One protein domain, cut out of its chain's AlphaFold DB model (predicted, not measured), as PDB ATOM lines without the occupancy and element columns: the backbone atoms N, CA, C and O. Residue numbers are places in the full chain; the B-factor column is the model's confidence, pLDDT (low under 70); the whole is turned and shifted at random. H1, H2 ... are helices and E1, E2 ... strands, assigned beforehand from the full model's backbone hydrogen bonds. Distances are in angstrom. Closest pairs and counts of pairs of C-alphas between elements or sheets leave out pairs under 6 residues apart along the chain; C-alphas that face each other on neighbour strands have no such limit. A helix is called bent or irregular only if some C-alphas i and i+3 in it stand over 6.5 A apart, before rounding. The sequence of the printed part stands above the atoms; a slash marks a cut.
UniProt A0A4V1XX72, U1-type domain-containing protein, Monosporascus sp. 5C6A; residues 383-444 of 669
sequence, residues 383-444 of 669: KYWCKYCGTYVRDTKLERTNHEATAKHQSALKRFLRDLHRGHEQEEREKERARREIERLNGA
ATOM      1  N   LYS A 383     -47.284  27.433  96.470       91.88
ATOM      2  CA  LYS A 383     -46.399  27.573  97.627       91.88
ATOM      3  C   LYS A 383     -45.330  26.484  97.584       91.88
ATOM      4  O   LYS A 383     -45.686  25.306  97.571       91.88
ATOM      5  N   TYR A 384     -44.062  26.864  97.692       89.62
ATOM      6  CA  TYR A 384     -42.967  25.917  97.860       89.62
ATOM      7  C   TYR A 384     -42.666  25.703  99.340       89.62
ATOM      8  O   TYR A 384     -42.887  26.573 100.187       89.62
ATOM      9  N   TRP A 385     -42.133  24.527  99.646       93.69
ATOM     10  CA  TRP A 385     -41.550  24.220 100.941       93.69
ATOM     11  C   TRP A 385     -40.076  24.634 100.960       93.69
ATOM     12  O   TRP A 385     -39.307  24.234 100.086       93.69
ATOM     13  N   CYS A 386     -39.656  25.417 101.954       93.81
ATOM     14  CA  CYS A 386     -38.242  25.735 102.131       93.81
ATOM     15  C   CYS A 386     -37.567  24.733 103.084       93.81
ATOM     16  O   CYS A 386     -37.757  24.821 104.300       93.81
ATOM     17  N   LYS A 387     -36.732  23.833 102.538       92.50
ATOM     18  CA  LYS A 387     -36.023  22.769 103.285       92.50
ATOM     19  C   LYS A 387     -35.247  23.289 104.505       92.50
ATOM     20  O   LYS A 387     -35.298  22.663 105.554       92.50
ATOM     21  N   TYR A 388     -34.580  24.441 104.392       92.75
ATOM     22  CA  TYR A 388     -33.770  25.012 105.481       92.75
ATOM     23  C   TYR A 388     -34.587  25.761 106.545       92.75
ATOM     24  O   TYR A 388     -34.131  25.895 107.675       92.75
ATOM     25  N   CYS A 389     -35.781  26.258 106.206       91.00
ATOM     26  CA  CYS A 389     -36.613  27.043 107.128       91.00
ATOM     27  C   CYS A 389     -37.741  26.242 107.787       91.00
ATOM     28  O   CYS A 389     -38.277  26.700 108.792       91.00
ATOM     29  N   GLY A 390     -38.144  25.102 107.216       91.06
ATOM     30  CA  GLY A 390     -39.311  24.349 107.686       91.06
ATOM     31  C   GLY A 390     -40.633  25.105 107.499       91.06
ATOM     32  O   GLY A 390     -41.540  24.989 108.321       91.06
ATOM     33  N   THR A 391     -40.736  25.942 106.458       90.50
ATOM     34  CA  THR A 391     -41.903  26.808 106.221       90.50
ATOM     35  C   THR A 391     -42.342  26.808 104.765       90.50
ATOM     36  O   THR A 391     -41.504  26.913 103.865       90.50
ATOM     37  N   TYR A 392     -43.659  26.817 104.538       93.00
ATOM     38  CA  TYR A 392     -44.244  27.116 103.232       93.00
ATOM     39  C   TYR A 392     -44.145  28.605 102.898       93.00
ATOM     40  O   TYR A 392     -44.527  29.465 103.693       93.00
ATOM     41  N   VAL A 393     -43.688  28.899 101.685       92.62
ATOM     42  CA  VAL A 393     -43.492  30.248 101.146       92.62
ATOM     43  C   VAL A 393     -44.177  30.325  99.786       92.62
ATOM     44  O   VAL A 393     -44.299  29.328  99.086       92.62
ATOM     45  N   ARG A 394     -44.665  31.501  99.396       91.38
ATOM     46  CA  ARG A 394     -45.348  31.702  98.111       91.38
ATOM     47  C   ARG A 394     -44.401  31.564  96.918       91.38
ATOM     48  O   ARG A 394     -43.294  32.092  96.939       91.38
ATOM     49  N   ASP A 395     -44.886  30.944  95.846       88.44
ATOM     50  CA  ASP A 395     -44.141  30.694  94.604       88.44
ATOM     51  C   ASP A 395     -44.088  31.875  93.622       88.44
ATOM     52  O   ASP A 395     -43.928  31.693  92.413       88.44
ATOM     53  N   THR A 396     -44.178  33.119  94.100       90.94
ATOM     54  CA  THR A 396     -43.749  34.236  93.250       90.94
ATOM     55  C   THR A 396     -42.227  34.336  93.309       90.94
ATOM     56  O   THR A 396     -41.627  34.218  94.378       90.94
ATOM     57  N   LYS A 397     -41.577  34.584  92.163       89.94
ATOM     58  CA  LYS A 397     -40.109  34.715  92.090       89.94
ATOM     59  C   LYS A 397     -39.565  35.743  93.094       89.94
ATOM     60  O   LYS A 397     -38.474  35.552  93.611       89.94
ATOM     61  N   LEU A 398     -40.340  36.792  93.387       90.31
ATOM     62  CA  LEU A 398     -39.984  37.848  94.333       90.31
ATOM     63  C   LEU A 398     -40.229  37.465  95.804       90.31
ATOM     64  O   LEU A 398     -39.390  37.780  96.637       90.31
ATOM     65  N   GLU A 399     -41.320  36.770  96.155       90.62
ATOM     66  CA  GLU A 399     -41.481  36.237  97.523       90.62
ATOM     67  C   GLU A 399     -40.446  35.137  97.814       90.62
ATOM     68  O   GLU A 399     -39.955  35.053  98.941       90.62
ATOM     69  N   ARG A 400     -40.048  34.353  96.798       92.06
ATOM     70  CA  ARG A 400     -38.958  33.375  96.894       92.06
ATOM     71  C   ARG A 400     -37.606  34.038  97.172       92.06
ATOM     72  O   ARG A 400     -37.040  33.772  98.227       92.06
ATOM     73  N   THR A 401     -37.137  34.951  96.315       91.56
ATOM     74  CA  THR A 401     -35.835  35.612  96.535       91.56
ATOM     75  C   THR A 401     -35.815  36.472  97.797       91.56
ATOM     76  O   THR A 401     -34.793  36.537  98.469       91.56
ATOM     77  N   ASN A 402     -36.940  37.091  98.177       93.62
ATOM     78  CA  ASN A 402     -37.059  37.807  99.448       93.62
ATOM     79  C   ASN A 402     -36.936  36.849 100.649       93.62
ATOM     80  O   ASN A 402     -36.237  37.163 101.607       93.62
ATOM     81  N   HIS A 403     -37.555  35.663 100.595       92.44
ATOM     82  CA  HIS A 403     -37.405  34.643 101.637       92.44
ATOM     83  C   HIS A 403     -35.968  34.113 101.736       92.44
ATOM     84  O   HIS A 403     -35.420  34.064 102.837       92.44
ATOM     85  N   GLU A 404     -35.354  33.765 100.605       92.38
ATOM     86  CA  GLU A 404     -33.960  33.308 100.511       92.38
ATOM     87  C   GLU A 404     -32.981  34.376 101.036       92.38
ATOM     88  O   GLU A 404     -32.026  34.055 101.744       92.38
ATOM     89  N   ALA A 405     -33.267  35.659 100.787       91.94
ATOM     90  CA  ALA A 405     -32.525  36.794 101.333       91.94
ATOM     91  C   ALA A 405     -32.822  37.100 102.817       91.94
ATOM     92  O   ALA A 405     -32.139  37.939 103.409       91.94
ATOM     93  N   THR A 406     -33.803  36.452 103.468       94.06
ATOM     94  CA  THR A 406     -34.036  36.708 104.899       94.06
ATOM     95  C   THR A 406     -32.863  36.227 105.745       94.06
ATOM     96  O   THR A 406     -32.383  35.102 105.611       94.06
ATOM     97  N   ALA A 407     -32.484  37.037 106.738       92.88
ATOM     98  CA  ALA A 407     -31.491  36.653 107.739       92.88
ATOM     99  C   ALA A 407     -31.847  35.334 108.459       92.88
ATOM    100  O   ALA A 407     -30.949  34.602 108.865       92.88
ATOM    101  N   LYS A 408     -33.141  34.985 108.571       92.12
ATOM    102  CA  LYS A 408     -33.585  33.681 109.090       92.12
ATOM    103  C   LYS A 408     -33.126  32.536 108.184       92.12
ATOM    104  O   LYS A 408     -32.391  31.678 108.668       92.12
ATOM    105  N   HIS A 409     -33.481  32.569 106.897       94.25
ATOM    106  CA  HIS A 409     -33.058  31.571 105.910       94.25
ATOM    107  C   HIS A 409     -31.531  31.458 105.839       94.25
ATOM    108  O   HIS A 409     -30.984  30.371 106.004       94.25
ATOM    109  N   GLN A 410     -30.836  32.591 105.713       94.31
ATOM    110  CA  GLN A 410     -29.373  32.635 105.682       94.31
ATOM    111  C   GLN A 410     -28.741  32.066 106.964       94.31
ATOM    112  O   GLN A 410     -27.773  31.313 106.891       94.31
ATOM    113  N   SER A 411     -29.308  32.340 108.145       93.94
ATOM    114  CA  SER A 411     -28.814  31.767 109.407       93.94
ATOM    115  C   SER A 411     -29.073  30.262 109.544       93.94
ATOM    116  O   SER A 411     -28.287  29.577 110.196       93.94
ATOM    117  N   ALA A 412     -30.142  29.742 108.933       94.75
ATOM    118  CA  ALA A 412     -30.451  28.316 108.913       94.75
ATOM    119  C   ALA A 412     -29.554  27.565 107.917       94.75
ATOM    120  O   ALA A 412     -28.970  26.542 108.269       94.75
ATOM    121  N   LEU A 413     -29.329  28.132 106.729       94.62
ATOM    122  CA  LEU A 413     -28.374  27.626 105.741       94.62
ATOM    123  C   LEU A 413     -26.938  27.610 106.301       94.62
ATOM    124  O   LEU A 413     -26.278  26.574 106.280       94.62
ATOM    125  N   LYS A 414     -26.487  28.708 106.932       94.00
ATOM    126  CA  LYS A 414     -25.196  28.774 107.653       94.00
ATOM    127  C   LYS A 414     -25.140  27.906 108.923       94.00
ATOM    128  O   LYS A 414     -24.068  27.767 109.513       94.00
ATOM    129  N   ARG A 415     -26.252  27.332 109.397       94.94
ATOM    130  CA  ARG A 415     -26.234  26.249 110.401       94.94
ATOM    131  C   ARG A 415     -26.040  24.909 109.707       94.94
ATOM    132  O   ARG A 415     -25.057  24.255 110.014       94.94
ATOM    133  N   PHE A 416     -26.887  24.578 108.732       94.62
ATOM    134  CA  PHE A 416     -26.828  23.330 107.966       94.62
ATOM    135  C   PHE A 416     -25.434  23.049 107.379       94.62
ATOM    136  O   PHE A 416     -24.912  21.958 107.565       94.62
ATOM    137  N   LEU A 417     -24.786  24.045 106.762       94.25
ATOM    138  CA  LEU A 417     -23.432  23.883 106.212       94.25
ATOM    139  C   LEU A 417     -22.390  23.531 107.292       94.25
ATOM    140  O   LEU A 417     -21.602  22.607 107.114       94.25
ATOM    141  N   ARG A 418     -22.411  24.214 108.446       95.00
ATOM    142  CA  ARG A 418     -21.495  23.913 109.564       95.00
ATOM    143  C   ARG A 418     -21.819  22.589 110.254       95.00
ATOM    144  O   ARG A 418     -20.911  21.950 110.775       95.00
ATOM    145  N   ASP A 419     -23.083  22.180 110.258       95.31
ATOM    146  CA  ASP A 419     -23.510  20.876 110.769       95.31
ATOM    147  C   ASP A 419     -23.027  19.741 109.859       95.31
ATOM    148  O   ASP A 419     -22.548  18.729 110.354       95.31
ATOM    149  N   LEU A 420     -23.036  19.945 108.538       96.69
ATOM    150  CA  LEU A 420     -22.529  18.983 107.557       96.69
ATOM    151  C   LEU A 420     -21.009  18.771 107.686       96.69
ATOM    152  O   LEU A 420     -20.554  17.630 107.707       96.69
ATOM    153  N   HIS A 421     -20.227  19.843 107.883       94.25
ATOM    154  CA  HIS A 421     -18.797  19.714 108.205       94.25
ATOM    155  C   HIS A 421     -18.562  18.966 109.529       94.25
ATOM    156  O   HIS A 421     -17.712  18.080 109.588       94.25
ATOM    157  N   ARG A 422     -19.346  19.261 110.575       97.12
ATOM    158  CA  ARG A 422     -19.277  18.554 111.870       97.12
ATOM    159  C   ARG A 422     -19.697  17.090 111.774       97.12
ATOM    160  O   ARG A 422     -19.143  16.274 112.502       97.12
ATOM    161  N   GLY A 423     -20.651  16.769 110.903       97.00
ATOM    162  CA  GLY A 423     -21.064  15.405 110.590       97.00
ATOM    163  C   GLY A 423     -19.907  14.613 109.996       97.00
ATOM    164  O   GLY A 423     -19.514  13.606 110.569       97.00
ATOM    165  N   HIS A 424     -19.274  15.130 108.940       96.56
ATOM    166  CA  HIS A 424     -18.101  14.503 108.317       96.56
ATOM    167  C   HIS A 424     -16.917  14.341 109.300       96.56
ATOM    168  O   HIS A 424     -16.224  13.326 109.304       96.56
ATOM    169  N   GLU A 425     -16.697  15.319 110.187       96.50
ATOM    170  CA  GLU A 425     -15.657  15.278 111.231       96.50
ATOM    171  C   GLU A 425     -15.965  14.280 112.375       96.50
ATOM    172  O   GLU A 425     -15.062  13.830 113.090       96.50
ATOM    173  N   GLN A 426     -17.239  13.934 112.580       97.06
ATOM    174  CA  GLN A 426     -17.672  12.873 113.498       97.06
ATOM    175  C   GLN A 426     -17.608  11.505 112.814       97.06
ATOM    176  O   GLN A 426     -17.045  10.573 113.388       97.06
ATOM    177  N   GLU A 427     -18.082  11.412 111.571       96.81
ATOM    178  CA  GLU A 427     -18.065  10.202 110.750       96.81
ATOM    179  C   GLU A 427     -16.637   9.684 110.547       96.81
ATOM    180  O   GLU A 427     -16.384   8.517 110.823       96.81
ATOM    181  N   GLU A 428     -15.666  10.532 110.182       97.19
ATOM    182  CA  GLU A 428     -14.264  10.096 110.053       97.19
ATOM    183  C   GLU A 428     -13.677   9.589 111.382       97.19
ATOM    184  O   GLU A 428     -12.949   8.595 111.392       97.19
ATOM    185  N   ARG A 429     -14.047  10.171 112.535       97.50
ATOM    186  CA  ARG A 429     -13.639   9.626 113.846       97.50
ATOM    187  C   ARG A 429     -14.316   8.301 114.169       97.50
ATOM    188  O   ARG A 429     -13.716   7.455 114.826       97.50
ATOM    189  N   GLU A 430     -15.560   8.103 113.757       97.25
ATOM    190  CA  GLU A 430     -16.299   6.862 114.006       97.25
ATOM    191  C   GLU A 430     -15.853   5.739 113.075       97.25
ATOM    192  O   GLU A 430     -15.660   4.611 113.524       97.25
ATOM    193  N   LYS A 431     -15.510   6.083 111.838       97.56
ATOM    194  CA  LYS A 431     -14.785   5.270 110.860       97.56
ATOM    195  C   LYS A 431     -13.379   4.907 111.349       97.56
ATOM    196  O   LYS A 431     -12.971   3.762 111.188       97.56
ATOM    197  N   GLU A 432     -12.658   5.811 112.019       97.19
ATOM    198  CA  GLU A 432     -11.374   5.509 112.674       97.19
ATOM    199  C   GLU A 432     -11.546   4.552 113.872       97.19
ATOM    200  O   GLU A 432     -10.801   3.578 113.998       97.19
ATOM    201  N   ARG A 433     -12.560   4.765 114.728       97.62
ATOM    202  CA  ARG A 433     -12.912   3.834 115.822       97.62
ATOM    203  C   ARG A 433     -13.281   2.451 115.278       97.62
ATOM    204  O   ARG A 433     -12.771   1.456 115.784       97.62
ATOM    205  N   ALA A 434     -14.114   2.390 114.239       96.81
ATOM    206  CA  ALA A 434     -14.533   1.152 113.592       96.81
ATOM    207  C   ALA A 434     -13.350   0.429 112.931       96.81
ATOM    208  O   ALA A 434     -13.188  -0.768 113.135       96.81
ATOM    209  N   ARG A 435     -12.468   1.148 112.223       96.12
ATOM    210  CA  ARG A 435     -11.218   0.597 111.668       96.12
ATOM    211  C   ARG A 435     -10.324   0.007 112.758       96.12
ATOM    212  O   ARG A 435      -9.882  -1.125 112.604       96.12
ATOM    213  N   ARG A 436     -10.123   0.718 113.874       96.62
ATOM    214  CA  ARG A 436      -9.347   0.227 115.028       96.62
ATOM    215  C   ARG A 436      -9.977  -1.007 115.682       96.62
ATOM    216  O   ARG A 436      -9.260  -1.902 116.113       96.62
ATOM    217  N   GLU A 437     -11.304  -1.080 115.748       96.25
ATOM    218  CA  GLU A 437     -12.011  -2.250 116.280       96.25
ATOM    219  C   GLU A 437     -11.946  -3.449 115.317       96.25
ATOM    220  O   GLU A 437     -11.696  -4.571 115.756       96.25
ATOM    221  N   ILE A 438     -12.061  -3.223 114.005       94.62
ATOM    222  CA  ILE A 438     -11.850  -4.247 112.968       94.62
ATOM    223  C   ILE A 438     -10.400  -4.749 112.994       94.62
ATOM    224  O   ILE A 438     -10.179  -5.953 112.939       94.62
ATOM    225  N   GLU A 439      -9.413  -3.864 113.141       94.50
ATOM    226  CA  GLU A 439      -7.997  -4.220 113.305       94.50
ATOM    227  C   GLU A 439      -7.777  -5.066 114.569       94.50
ATOM    228  O   GLU A 439      -7.149  -6.125 114.508       94.50
ATOM    229  N   ARG A 440      -8.370  -4.666 115.704       96.06
ATOM    230  CA  ARG A 440      -8.337  -5.420 116.967       96.06
ATOM    231  C   ARG A 440      -8.969  -6.811 116.830       96.06
ATOM    232  O   ARG A 440      -8.435  -7.780 117.369       96.06
ATOM    233  N   LEU A 441     -10.095  -6.919 116.125       92.44
ATOM    234  CA  LEU A 441     -10.783  -8.186 115.863       92.44
ATOM    235  C   LEU A 441      -9.991  -9.071 114.893       92.44
ATOM    236  O   LEU A 441      -9.809 -10.253 115.171       92.44
ATOM    237  N   ASN A 442      -9.452  -8.511 113.810       90.94
ATOM    238  CA  ASN A 442      -8.625  -9.233 112.843       90.94
ATOM    239  C   ASN A 442      -7.326  -9.742 113.494       90.94
ATOM    240  O   ASN A 442      -6.957 -10.902 113.323       90.94
ATOM    241  N   GLY A 443      -6.687  -8.930 114.342       87.19
ATOM    242  CA  GLY A 443      -5.551  -9.348 115.166       87.19
ATOM    243  C   GLY A 443      -5.897 -10.467 116.157       87.19
ATOM    244  O   GLY A 443      -5.098 -11.381 116.350       87.19
ATOM    245  N   ALA A 444      -7.101 -10.458 116.740       82.19
ATOM    246  CA  ALA A 444      -7.570 -11.534 117.617       82.19
ATOM    247  C   ALA A 444      -7.892 -12.837 116.855       82.19
ATOM    248  O   ALA A 444      -7.600 -13.921 117.356       82.19
TER     249      ALA A 444
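Overview. This is residues 383 to 444 of the 669 residues of the protein "U1-type domain-containing protein" of Monosporascus sp. 5C6A (UniProt A0A4V1XX72). A long single helix, H2, sticks out like a handle from a small head made of a two-stranded hairpin, E1 and E2, and a short helix, H1. Residues 417 to 444 of H2 stand free and make most of the length, while H1 packs beside the hairpin and a tight turn leads from it into H2. The printed part has 62 residues with two named strands and two named helices, in the order E1, E2, H1, H2; the sheet E1 - E2 is antiparallel and the class is mostly helix. The whole is extended, with a radius of gyration of the C-alphas of 20.0 A, and the C-alphas span 63 by 19 by 14 A.

Along the chain. The printed part begins with strand E1, residues 383 to 386, whose first C-alpha, that of Lys 383, is at (-46.399, 27.573, 97.627). Strand E2 is residues 391 to 394 and measures 10.1 A from first to last C-alpha, beside 9.5 A for E1. Helix H1, residues 397 to 404, begins with C-alpha 397 at (-40.109, 34.715, 92.090) and is 10.5 A long. Helix H2, residues 407 to 444, is 54.7 A long and ends with C-alpha 444 at (-7.570, -11.534, 117.617). Neither helix is bent.

Arrangement. E1 and E2 form a hairpin, antiparallel, with 141 degrees between their directions. The C-alphas of Lys 383 and Arg 394 face each other at 4.3 A. Across the pair, N 384 and O 393 are 2.8 A apart and N 393 and O 384 are 2.9 A apart, both within hydrogen-bond range. E2 and H1 have 4 pairs of C-alphas within 8 A, the closest being those of Arg 394 and Arg 400, 6.7 A apart. E1 and H1 are near each other, with 6 pairs of C-alphas within 10 A. H1 and H2 are close but not clearly touching; their closest C-alphas, those of His 403 and His 409, are 6.8 A apart. These two helices run the same way at a steep tilt of 56 degrees. H2 is apart from E1 and from E2. In H1 every O i to N i+4 pair is within hydrogen-bond range, and in H2 32 of 34 are.

Size, cuts and confidence. The two C-alphas farthest apart, those of Leu 398 and Ala 444, are 63.5 A from each other, and the outline is a rod. Without the stretch that stands free, the body has 34 residues and spans 26 by 15 by 9 A. The links E1 to E2, E2 to H1 and H1 to H2 are tight. The printed part has no cut. The mean pLDDT of the printed part is 93.7, and no printed residue is under 70.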